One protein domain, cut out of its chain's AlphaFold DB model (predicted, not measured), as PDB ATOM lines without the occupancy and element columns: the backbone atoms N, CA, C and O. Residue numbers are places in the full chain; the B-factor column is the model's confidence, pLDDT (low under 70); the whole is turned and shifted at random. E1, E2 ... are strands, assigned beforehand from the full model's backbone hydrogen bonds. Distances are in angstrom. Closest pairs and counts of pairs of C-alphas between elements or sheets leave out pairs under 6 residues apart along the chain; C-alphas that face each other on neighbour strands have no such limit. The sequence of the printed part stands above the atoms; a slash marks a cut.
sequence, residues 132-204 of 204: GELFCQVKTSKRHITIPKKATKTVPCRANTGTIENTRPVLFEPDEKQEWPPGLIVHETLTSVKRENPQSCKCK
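What this domain is: This is residues 132 to 204 of the 204 residues of an uncharacterized protein of Paramuricea clavata (UniProt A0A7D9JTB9). With little regular structure, the domain sets a small sheet, E1 - E2 - E5, near a hairpin, E3 - E4, both antiparallel; the loops 141 to 154 and 173 to 188 reach toward one end of the longest axis. The 73 printed residues include no named helix and five strands, E1 to E5 in order, holding 22 residues: all strand. It is only just compact, close to loose, radius of gyration of the C-alphas 13.2 A, spans 40 by 25 by 20 A.

How they stand to each other: E1, residues 138 to 140, and E2, residues 155 to 159, form a hairpin; N 139 and O 158 are 2.9 A apart. E3, residues 168 to 172, and E4, residues 189 to 193, form another; N 170 and O 191 are 2.9 A apart. E5, residues 200 to 203, is antiparallel to E2; N 201 and O 157 are 2.7 A apart.

Where its parts are: C-alpha 138 is at (-30.681, 47.123, -0.993), C-alpha 203 at (-22.206, 44.589, 3.530). E2 spans 12.6 A, E3 12.3 A, E4 12.5 A.

The domain as a whole: The printed part has no cut. Links E1 to E2 and E3 to E4 are long. Residues 132 to 133 and 195 to 204 have pLDDT under 70.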
ATOM      1  N   GLY A 132     -40.409  33.417   2.131       59.97
ATOM      2  CA  GLY A 132     -39.609  33.454   0.895       59.97
ATOM      3  C   GLY A 132     -39.852  34.703   0.026       59.97
ATOM      4  O   GLY A 132     -39.562  34.705  -1.168       59.97
ATOM      5  N   GLU A 133     -40.430  35.757   0.600       69.00
ATOM      6  CA  GLU A 133     -40.666  37.047  -0.007       69.00
ATOM      7  C   GLU A 133     -39.466  37.968   0.216       69.00
ATOM      8  O   GLU A 133     -38.947  38.146   1.320       69.00
ATOM      9  N   LEU A 134     -39.054  38.625  -0.865       74.50
ATOM     10  CA  LEU A 134     -38.028  39.656  -0.836       74.50
ATOM     11  C   LEU A 134     -38.408  40.759   0.167       74.50
ATOM     12  O   LEU A 134     -39.272  41.588  -0.120       74.50
ATOM     13  N   PHE A 135     -37.697  40.834   1.296       79.50
ATOM     14  CA  PHE A 135     -37.959  41.849   2.320       79.50
ATOM     15  C   PHE A 135     -37.812  43.279   1.776       79.50
ATOM     16  O   PHE A 135     -38.694  44.121   1.939       79.50
ATOM     17  N   CYS A 136     -36.680  43.580   1.130       84.00
ATOM     18  CA  CYS A 136     -36.481  44.833   0.404       84.00
ATOM     19  C   CYS A 136     -35.259  44.757  -0.519       84.00
ATOM     20  O   CYS A 136     -34.322  44.000  -0.277       84.00
ATOM     21  N   GLN A 137     -35.217  45.626  -1.531       85.50
ATOM     22  CA  GLN A 137     -34.014  45.804  -2.338       85.50
ATOM     23  C   GLN A 137     -33.034  46.762  -1.652       85.50
ATOM     24  O   GLN A 137     -33.377  47.898  -1.301       85.50
ATOM     25  N   VAL A 138     -31.783  46.327  -1.535       86.38
ATOM     26  CA  VAL A 138     -30.681  47.123  -0.993       86.38
ATOM     27  C   VAL A 138     -29.878  47.736  -2.140       86.38
ATOM     28  O   VAL A 138     -29.566  47.069  -3.122       86.38
ATOM     29  N   LYS A 139     -29.550  49.029  -2.047       85.25
ATOM     30  CA  LYS A 139     -28.822  49.764  -3.095       85.25
ATOM     31  C   LYS A 139     -27.627  50.502  -2.522       85.25
ATOM     32  O   LYS A 139     -27.734  51.171  -1.499       85.25
ATOM     33  N   THR A 140     -26.494  50.457  -3.202       85.38
ATOM     34  CA  THR A 140     -25.346  51.304  -2.862       85.38
ATOM     35  C   THR A 140     -25.553  52.728  -3.388       85.38
ATOM     36  O   THR A 140     -26.403  52.999  -4.241       85.38
ATOM     37  N   SER A 141     -24.789  53.688  -2.863       80.38
ATOM     38  CA  SER A 141     -24.737  55.022  -3.473       80.38
ATOM     39  C   SER A 141     -24.043  54.962  -4.839       80.38
ATOM     40  O   SER A 141     -23.136  54.157  -5.023       80.38
ATOM     41  N   LYS A 142     -24.367  55.880  -5.760       82.62
ATOM     42  CA  LYS A 142     -23.714  56.002  -7.085       82.62
ATOM     43  C   LYS A 142     -22.264  56.532  -7.031       82.62
ATOM     44  O   LYS A 142     -21.831  57.246  -7.929       82.62
ATOM     45  N   ARG A 143     -21.525  56.270  -5.952       83.81
ATOM     46  CA  ARG A 143     -20.139  56.719  -5.766       83.81
ATOM     47  C   ARG A 143     -19.186  55.579  -6.084       83.81
ATOM     48  O   ARG A 143     -19.452  54.438  -5.724       83.81
ATOM     49  N   HIS A 144     -18.058  55.905  -6.704       84.31
ATOM     50  CA  HIS A 144     -17.000  54.931  -6.933       84.31
ATOM     51  C   HIS A 144     -16.426  54.447  -5.595       84.31
ATOM     52  O   HIS A 144     -16.045  55.256  -4.743       84.31
ATOM     53  N   ILE A 145     -16.346  53.130  -5.417       84.62
ATOM     54  CA  ILE A 145     -15.763  52.505  -4.232       84.62
ATOM     55  C   ILE A 145     -14.539  51.717  -4.671       84.62
ATOM     56  O   ILE A 145     -14.650  50.673  -5.299       84.62
ATOM     57  N   THR A 146     -13.358  52.198  -4.297       86.94
ATOM     58  CA  THR A 146     -12.120  51.443  -4.508       86.94
ATOM     59  C   THR A 146     -11.963  50.402  -3.402       86.94
ATOM     60  O   THR A 146     -11.959  50.761  -2.215       86.94
ATOM     61  N   ILE A 147     -11.827  49.136  -3.796       87.19
ATOM     62  CA  ILE A 147     -11.481  48.006  -2.927       87.19
ATOM     63  C   ILE A 147     -10.046  47.592  -3.285       87.19
ATOM     64  O   ILE A 147      -9.805  47.150  -4.409       87.19
ATOM     65  N   PRO A 148      -9.064  47.796  -2.390       86.19
ATOM     66  CA  PRO A 148      -7.691  47.379  -2.644       86.19
ATOM     67  C   PRO A 148      -7.584  45.863  -2.854       86.19
ATOM     68  O   PRO A 148      -8.380  45.088  -2.323       86.19
ATOM     69  N   LYS A 149      -6.563  45.422  -3.599       85.62
ATOM     70  CA  LYS A 149      -6.306  43.988  -3.802       85.62
ATOM     71  C   LYS A 149      -6.166  43.277  -2.453       85.62
ATOM     72  O   LYS A 149      -5.426  43.745  -1.592       85.62
ATOM     73  N   LYS A 150      -6.825  42.119  -2.320       86.06
ATOM     74  CA  LYS A 150      -6.808  41.270  -1.113       86.06
ATOM     75  C   LYS A 150      -7.339  41.964   0.154       86.06
ATOM     76  O   LYS A 150      -6.997  41.547   1.256       86.06
ATOM     77  N   ALA A 151      -8.156  43.007   0.007       86.00
ATOM     78  CA  ALA A 151      -8.779  43.700   1.126       86.00
ATOM     79  C   ALA A 151     -10.293  43.469   1.147       86.00
ATOM     80  O   ALA A 151     -10.942  43.414   0.105       86.00
ATOM     81  N   THR A 152     -10.847  43.404   2.354       86.56
ATOM     82  CA  THR A 152     -12.290  43.422   2.601       86.56
ATOM     83  C   THR A 152     -12.704  44.848   2.939       86.56
ATOM     84  O   THR A 152     -12.000  45.542   3.680       86.56
ATOM     85  N   LYS A 153     -13.832  45.316   2.397       83.81
ATOM     86  CA  LYS A 153     -14.307  46.680   2.632       83.81
ATOM     87  C   LYS A 153     -15.798  46.689   2.881       83.81
ATOM     88  O   LYS A 153     -16.579  46.285   2.035       83.81
ATOM     89  N   THR A 154     -16.174  47.292   4.000       83.94
ATOM     90  CA  THR A 154     -17.578  47.524   4.296       83.94
ATOM     91  C   THR A 154     -18.156  48.617   3.406       83.94
ATOM     92  O   THR A 154     -17.672  49.754   3.416       83.94
ATOM     93  N   VAL A 155     -19.220  48.286   2.678       80.56
ATOM     94  CA  VAL A 155     -19.936  49.228   1.816       80.56
ATOM     95  C   VAL A 155     -21.223  49.685   2.503       80.56
ATOM     96  O   VAL A 155     -21.997  48.840   2.952       80.56
ATOM     97  N   PRO A 156     -21.473  51.005   2.616       78.44
ATOM     98  CA  PRO A 156     -22.752  51.505   3.088       78.44
ATOM     99  C   PRO A 156     -23.811  51.370   1.991       78.44
ATOM    100  O   PRO A 156     -23.670  51.919   0.894       78.44
ATOM    101  N   CYS A 157     -24.903  50.693   2.319       80.50
ATOM    102  CA  CYS A 157     -26.009  50.445   1.406       80.50
ATOM    103  C   CYS A 157     -27.318  50.988   1.976       80.50
ATOM    104  O   CYS A 157     -27.554  50.900   3.167       80.50
ATOM    105  N   ARG A 158     -28.207  51.524   1.152       81.12
ATOM    106  CA  ARG A 158     -29.529  51.993   1.565       81.12
ATOM    107  C   ARG A 158     -30.565  50.902   1.324       81.12
ATOM    108  O   ARG A 158     -30.675  50.407   0.206       81.12
ATOM    109  N   ALA A 159     -31.349  50.604   2.349       82.69
ATOM    110  CA  ALA A 159     -32.517  49.739   2.272       82.69
ATOM    111  C   ALA A 159     -33.787  50.582   2.451       82.69
ATOM    112  O   ALA A 159     -33.816  51.482   3.294       82.69
ATOM    113  N   ASN A 160     -34.822  50.333   1.645       81.62
ATOM    114  CA  ASN A 160     -36.144  50.919   1.869       81.62
ATOM    115  C   ASN A 160     -37.048  49.863   2.499       81.62
ATOM    116  O   ASN A 160     -37.636  49.054   1.792       81.62
ATOM    117  N   THR A 161     -37.104  49.858   3.825       78.12
ATOM    118  CA  THR A 161     -37.703  48.771   4.607       78.12
ATOM    119  C   THR A 161     -39.090  49.099   5.154       78.12
ATOM    120  O   THR A 161     -39.634  48.328   5.937       78.12
ATOM    121  N   GLY A 162     -39.636  50.273   4.817       76.44
ATOM    122  CA  GLY A 162     -40.836  50.800   5.466       76.44
ATOM    123  C   GLY A 162     -40.660  50.982   6.980       76.44
ATOM    124  O   GLY A 162     -39.540  51.101   7.490       76.44
ATOM    125  N   THR A 163     -41.782  51.021   7.699       77.12
ATOM    126  CA  THR A 163     -41.798  51.097   9.163       77.12
ATOM    127  C   THR A 163     -41.450  49.737   9.759       77.12
ATOM    128  O   THR A 163     -42.135  48.748   9.513       77.12
ATOM    129  N   ILE A 164     -40.400  49.696  10.577       75.94
ATOM    130  CA  ILE A 164     -39.991  48.500  11.313       75.94
ATOM    131  C   ILE A 164     -40.293  48.707  12.794       75.94
ATOM    132  O   ILE A 164     -39.689  49.561  13.440       75.94
ATOM    133  N   GLU A 165     -41.193  47.893  13.337       73.69
ATOM    134  CA  GLU A 165     -41.638  47.992  14.733       73.69
ATOM    135  C   GLU A 165     -40.594  47.485  15.743       73.69
ATOM    136  O   GLU A 165     -40.456  48.050  16.828       73.69
ATOM    137  N   ASN A 166     -39.827  46.454  15.367       77.12
ATOM    138  CA  ASN A 166     -38.846  45.754  16.204       77.12
ATOM    139  C   ASN A 166     -37.605  45.392  15.386       77.12
ATOM    140  O   ASN A 166     -37.710  45.228  14.179       77.12
ATOM    141  N   THR A 167     -36.440  45.214  16.016       81.06
ATOM    142  CA  THR A 167     -35.245  44.737  15.293       81.06
ATOM    143  C   THR A 167     -35.534  43.392  14.625       81.06
ATOM    144  O   THR A 167     -35.960  42.452  15.292       81.06
ATOM    145  N   ARG A 168     -35.300  43.298  13.314       78.81
ATOM    146  CA  ARG A 168     -35.557  42.088  12.527       78.81
ATOM    147  C   ARG A 168     -34.240  41.512  12.004       78.81
ATOM    148  O   ARG A 168     -33.554  42.230  11.274       78.81
ATOM    149  N   PRO A 169     -33.869  40.260  12.343       81.56
ATOM    150  CA  PRO A 169     -32.838  39.546  11.596       81.56
ATOM    151  C   PRO A 169     -33.311  39.342  10.154       81.56
ATOM    152  O   PRO A 169     -34.499  39.084   9.940       81.56
ATOM    153  N   VAL A 170     -32.401  39.517   9.198       83.56
ATOM    154  CA  VAL A 170     -32.624  39.349   7.757       83.56
ATOM    155  C   VAL A 170     -31.369  38.759   7.110       83.56
ATOM    156  O   VAL A 170     -30.254  39.028   7.568       83.56
ATOM    157  N   LEU A 171     -31.544  37.997   6.034       85.88
ATOM    158  CA  LEU A 171     -30.448  37.530   5.192       85.88
ATOM    159  C   LEU A 171     -30.220  38.536   4.057       85.88
ATOM    160  O   LEU A 171     -31.160  38.960   3.390       85.88
ATOM    161  N   PHE A 172     -28.978  38.980   3.878       86.00
ATOM    162  CA  PHE A 172     -28.573  39.700   2.676       86.00
ATOM    163  C   PHE A 172     -28.130  38.691   1.623       86.00
ATOM    164  O   PHE A 172     -27.212  37.920   1.897       86.00
ATOM    165  N   GLU A 173     -28.720  38.769   0.434       86.75
ATOM    166  CA  GLU A 173     -28.390  37.932  -0.720       86.75
ATOM    167  C   GLU A 173     -27.910  38.822  -1.881       86.75
ATOM    168  O   GLU A 173     -28.583  39.804  -2.228       86.75
ATOM    169  N   PRO A 174     -26.723  38.560  -2.463       86.50
ATOM    170  CA  PRO A 174     -26.285  39.233  -3.680       86.50
ATOM    171  C   PRO A 174     -27.231  38.929  -4.849       86.50
ATOM    172  O   PRO A 174     -27.684  37.803  -5.008       86.50
ATOM    173  N   ASP A 175     -27.490  39.917  -5.707       83.38
ATOM    174  CA  ASP A 175     -28.272  39.692  -6.927       83.38
ATOM    175  C   ASP A 175     -27.500  38.764  -7.879       83.38
ATOM    176  O   ASP A 175     -26.428  39.127  -8.368       83.38
ATOM    177  N   GLU A 176     -28.053  37.581  -8.154       78.62
ATOM    178  CA  GLU A 176     -27.463  36.580  -9.051       78.62
ATOM    179  C   GLU A 176     -27.284  37.094 -10.484       78.62
ATOM    180  O   GLU A 176     -26.404  36.638 -11.214       78.62
ATOM    181  N   LYS A 177     -28.108  38.063 -10.904       82.75
ATOM    182  CA  LYS A 177     -28.041  38.656 -12.246       82.75
ATOM    183  C   LYS A 177     -26.993  39.761 -12.338       82.75
ATOM    184  O   LYS A 177     -26.717  40.248 -13.435       82.75
ATOM    185  N   GLN A 178     -26.436  40.197 -11.208       82.19
ATOM    186  CA  GLN A 178     -25.432  41.247 -11.181       82.19
ATOM    187  C   GLN A 178     -24.061  40.676 -11.544       82.19
ATOM    188  O   GLN A 178     -23.450  39.920 -10.792       82.19
ATOM    189  N   GLU A 179     -23.518  41.133 -12.669       84.69
ATOM    190  CA  GLU A 179     -22.124  40.872 -13.011       84.69
ATOM    191  C   GLU A 179     -21.210  41.711 -12.109       84.69
ATOM    192  O   GLU A 179     -21.181  42.947 -12.176       84.69
ATOM    193  N   TRP A 180     -20.479  41.038 -11.222       83.69
ATOM    194  CA  TRP A 180     -19.486  41.669 -10.359       83.69
ATOM    195  C   TRP A 180     -18.132  41.777 -11.075       83.69
ATOM    196  O   TRP A 180     -17.763  40.885 -11.843       83.69
ATOM    197  N   PRO A 181     -17.344  42.841 -10.822       84.00
ATOM    198  CA  PRO A 181     -15.988  42.942 -11.345       84.00
ATOM    199  C   PRO A 181     -15.136  41.710 -10.990       84.00
ATOM    200  O   PRO A 181     -15.233  41.215  -9.864       84.00
ATOM    201  N   PRO A 182     -14.245  41.246 -11.887       82.19
ATOM    202  CA  PRO A 182     -13.411  40.077 -11.629       82.19
ATOM    203  C   PRO A 182     -12.628  40.182 -10.315       82.19
ATOM    204  O   PRO A 182     -11.919  41.160 -10.069       82.19
ATOM    205  N   GLY A 183     -12.743  39.152  -9.474       81.75
ATOM    206  CA  GLY A 183     -12.075  39.078  -8.172       81.75
ATOM    207  C   GLY A 183     -12.783  39.814  -7.032       81.75
ATOM    208  O   GLY A 183     -12.306  39.736  -5.898       81.75
ATOM    209  N   LEU A 184     -13.903  40.499  -7.292       84.06
ATOM    210  CA  LEU A 184     -14.807  40.946  -6.238       84.06
ATOM    211  C   LEU A 184     -15.734  39.794  -5.854       84.06
ATOM    212  O   LEU A 184     -16.410  39.226  -6.705       84.06
ATOM    213  N   ILE A 185     -15.772  39.481  -4.564       82.88
ATOM    214  CA  ILE A 185     -16.680  38.486  -4.005       82.88
ATOM    215  C   ILE A 185     -17.595  39.220  -3.036       82.88
ATOM    216  O   ILE A 185     -17.117  39.904  -2.130       82.88
ATOM    217  N   VAL A 186     -18.900  39.103  -3.257       84.25
ATOM    218  CA  VAL A 186     -19.931  39.592  -2.345       84.25
ATOM    219  C   VAL A 186     -20.589  38.360  -1.750       84.25
ATOM    220  O   VAL A 186     -21.062  37.504  -2.489       84.25
ATOM    221  N   HIS A 187     -20.562  38.244  -0.427       80.62
ATOM    222  CA  HIS A 187     -21.105  37.086   0.269       80.62
ATOM    223  C   HIS A 187     -22.520  37.364   0.760       80.62
ATOM    224  O   HIS A 187     -22.851  38.493   1.136       80.62
ATOM    225  N   GLU A 188     -23.319  36.307   0.827       84.75
ATOM    226  CA  GLU A 188     -24.512  36.308   1.660       84.75
ATOM    227  C   GLU A 188     -24.129  36.606   3.108       84.75
ATOM    228  O   GLU A 188     -23.048  36.240   3.582       84.75
ATOM    229  N   THR A 189     -24.964  37.353   3.819       82.75
ATOM    230  CA  THR A 189     -24.642  37.761   5.189       82.75
ATOM    231  C   THR A 189     -25.893  37.893   6.033       82.75
ATOM    232  O   THR A 189     -26.797  38.667   5.716       82.75
ATOM    233  N   LEU A 190     -25.898  37.203   7.168       80.88
ATOM    234  CA  LEU A 190     -26.881  37.408   8.218       80.88
ATOM    235  C   LEU A 190     -26.685  38.788   8.859       80.88
ATOM    236  O   LEU A 190     -25.602  39.126   9.342       80.88
ATOM    237  N   THR A 191     -27.728  39.611   8.849       81.81
ATOM    238  CA  THR A 191     -27.703  40.957   9.425       81.81
ATOM    239  C   THR A 191     -29.005  41.266  10.155       81.81
ATOM    240  O   THR A 191     -29.905  40.438  10.258       81.81
ATOM    241  N   SER A 192     -29.112  42.455  10.741       81.62
ATOM    242  CA  SER A 192     -30.329  42.900  11.416       81.62
ATOM    243  C   SER A 192     -30.691  44.308  10.994       81.62
ATOM    244  O   SER A 192     -29.848  45.208  11.025       81.62
ATOM    245  N   VAL A 193     -31.964  44.521  10.674       80.50
ATOM    246  CA  VAL A 193     -32.511  45.857  10.467       80.50
ATOM    247  C   VAL A 193     -33.132  46.332  11.770       80.50
ATOM    248  O   VAL A 193     -34.018  45.685  12.327       80.50
ATOM    249  N   LYS A 194     -32.627  47.448  12.297       77.25
ATOM    250  CA  LYS A 194     -33.078  48.005  13.575       77.25
ATOM    251  C   LYS A 194     -34.249  48.964  13.376       77.25
ATOM    252  O   LYS A 194     -34.421  49.545  12.307       77.25
ATOM    253  N   ARG A 195     -35.009  49.161  14.454       68.00
ATOM    254  CA  ARG A 195     -36.049  50.188  14.556       68.00
ATOM    255  C   ARG A 195     -35.442  51.588  14.362       68.00
ATOM    256  O   ARG A 195     -34.497  51.954  15.053       68.00
ATOM    257  N   GLU A 196     -36.047  52.323  13.435       54.66
ATOM    258  CA  GLU A 196     -35.862  53.735  13.068       54.66
ATOM    259  C   GLU A 196     -34.533  54.227  12.433       54.66
ATOM    260  O   GLU A 196     -33.411  53.972  12.872       54.66
ATOM    261  N   ASN A 197     -34.779  55.040  11.388       38.94
ATOM    262  CA  ASN A 197     -33.960  55.745  10.391       38.94
ATOM    263  C   ASN A 197     -33.259  54.932   9.286       38.94
ATOM    264  O   ASN A 197     -32.760  53.851   9.560       38.94
ATOM    265  N   PRO A 198     -33.230  55.440   8.026       45.97
ATOM    266  CA  PRO A 198     -32.774  54.713   6.837       45.97
ATOM    267  C   PRO A 198     -31.328  54.264   7.020       45.97
ATOM    268  O   PRO A 198     -30.388  55.044   6.849       45.97
ATOM    269  N   GLN A 199     -31.154  53.015   7.442       48.97
ATOM    270  CA  GLN A 199     -29.852  52.534   7.862       48.97
ATOM    271  C   GLN A 199     -28.997  52.227   6.646       48.97
ATOM    272  O   GLN A 199     -29.461  51.689   5.638       48.97
ATOM    273  N   SER A 200     -27.714  52.564   6.778       43.41
ATOM    274  CA  SER A 200     -26.700  51.985   5.925       43.41
ATOM    275  C   SER A 200     -26.565  50.505   6.302       43.41
ATOM    276  O   SER A 200     -25.950  50.199   7.328       43.41
ATOM    277  N   CYS A 201     -27.125  49.585   5.525       42.34
ATOM    278  CA  CYS A 201     -26.743  48.182   5.612       42.34
ATOM    279  C   CYS A 201     -25.248  48.111   5.292       42.34
ATOM    280  O   CYS A 201     -24.787  48.666   4.295       42.34
ATOM    281  N   LYS A 202     -24.477  47.521   6.198       41.06
ATOM    282  CA  LYS A 202     -23.039  47.334   6.039       41.06
ATOM    283  C   LYS A 202     -22.831  45.939   5.466       41.06
ATOM    284  O   LYS A 202     -22.834  44.981   6.230       41.06
ATOM    285  N   CYS A 203     -22.674  45.830   4.150       39.41
ATOM    286  CA  CYS A 203     -22.206  44.589   3.530       39.41
ATOM    287  C   CYS A 203     -20.705  44.491   3.824       39.41
ATOM    288  O   CYS A 203     -19.984  45.457   3.546       39.41
ATOM    289  N   LYS A 204     -20.263  43.419   4.489       35.97
ATOM    290  CA  LYS A 204     -18.845  43.175   4.784       35.97
ATOM    291  C   LYS A 204     -18.187  42.425   3.643       35.97
ATOM    292  O   LYS A 204     -18.818  41.485   3.130       35.97
TER     293      LYS A 204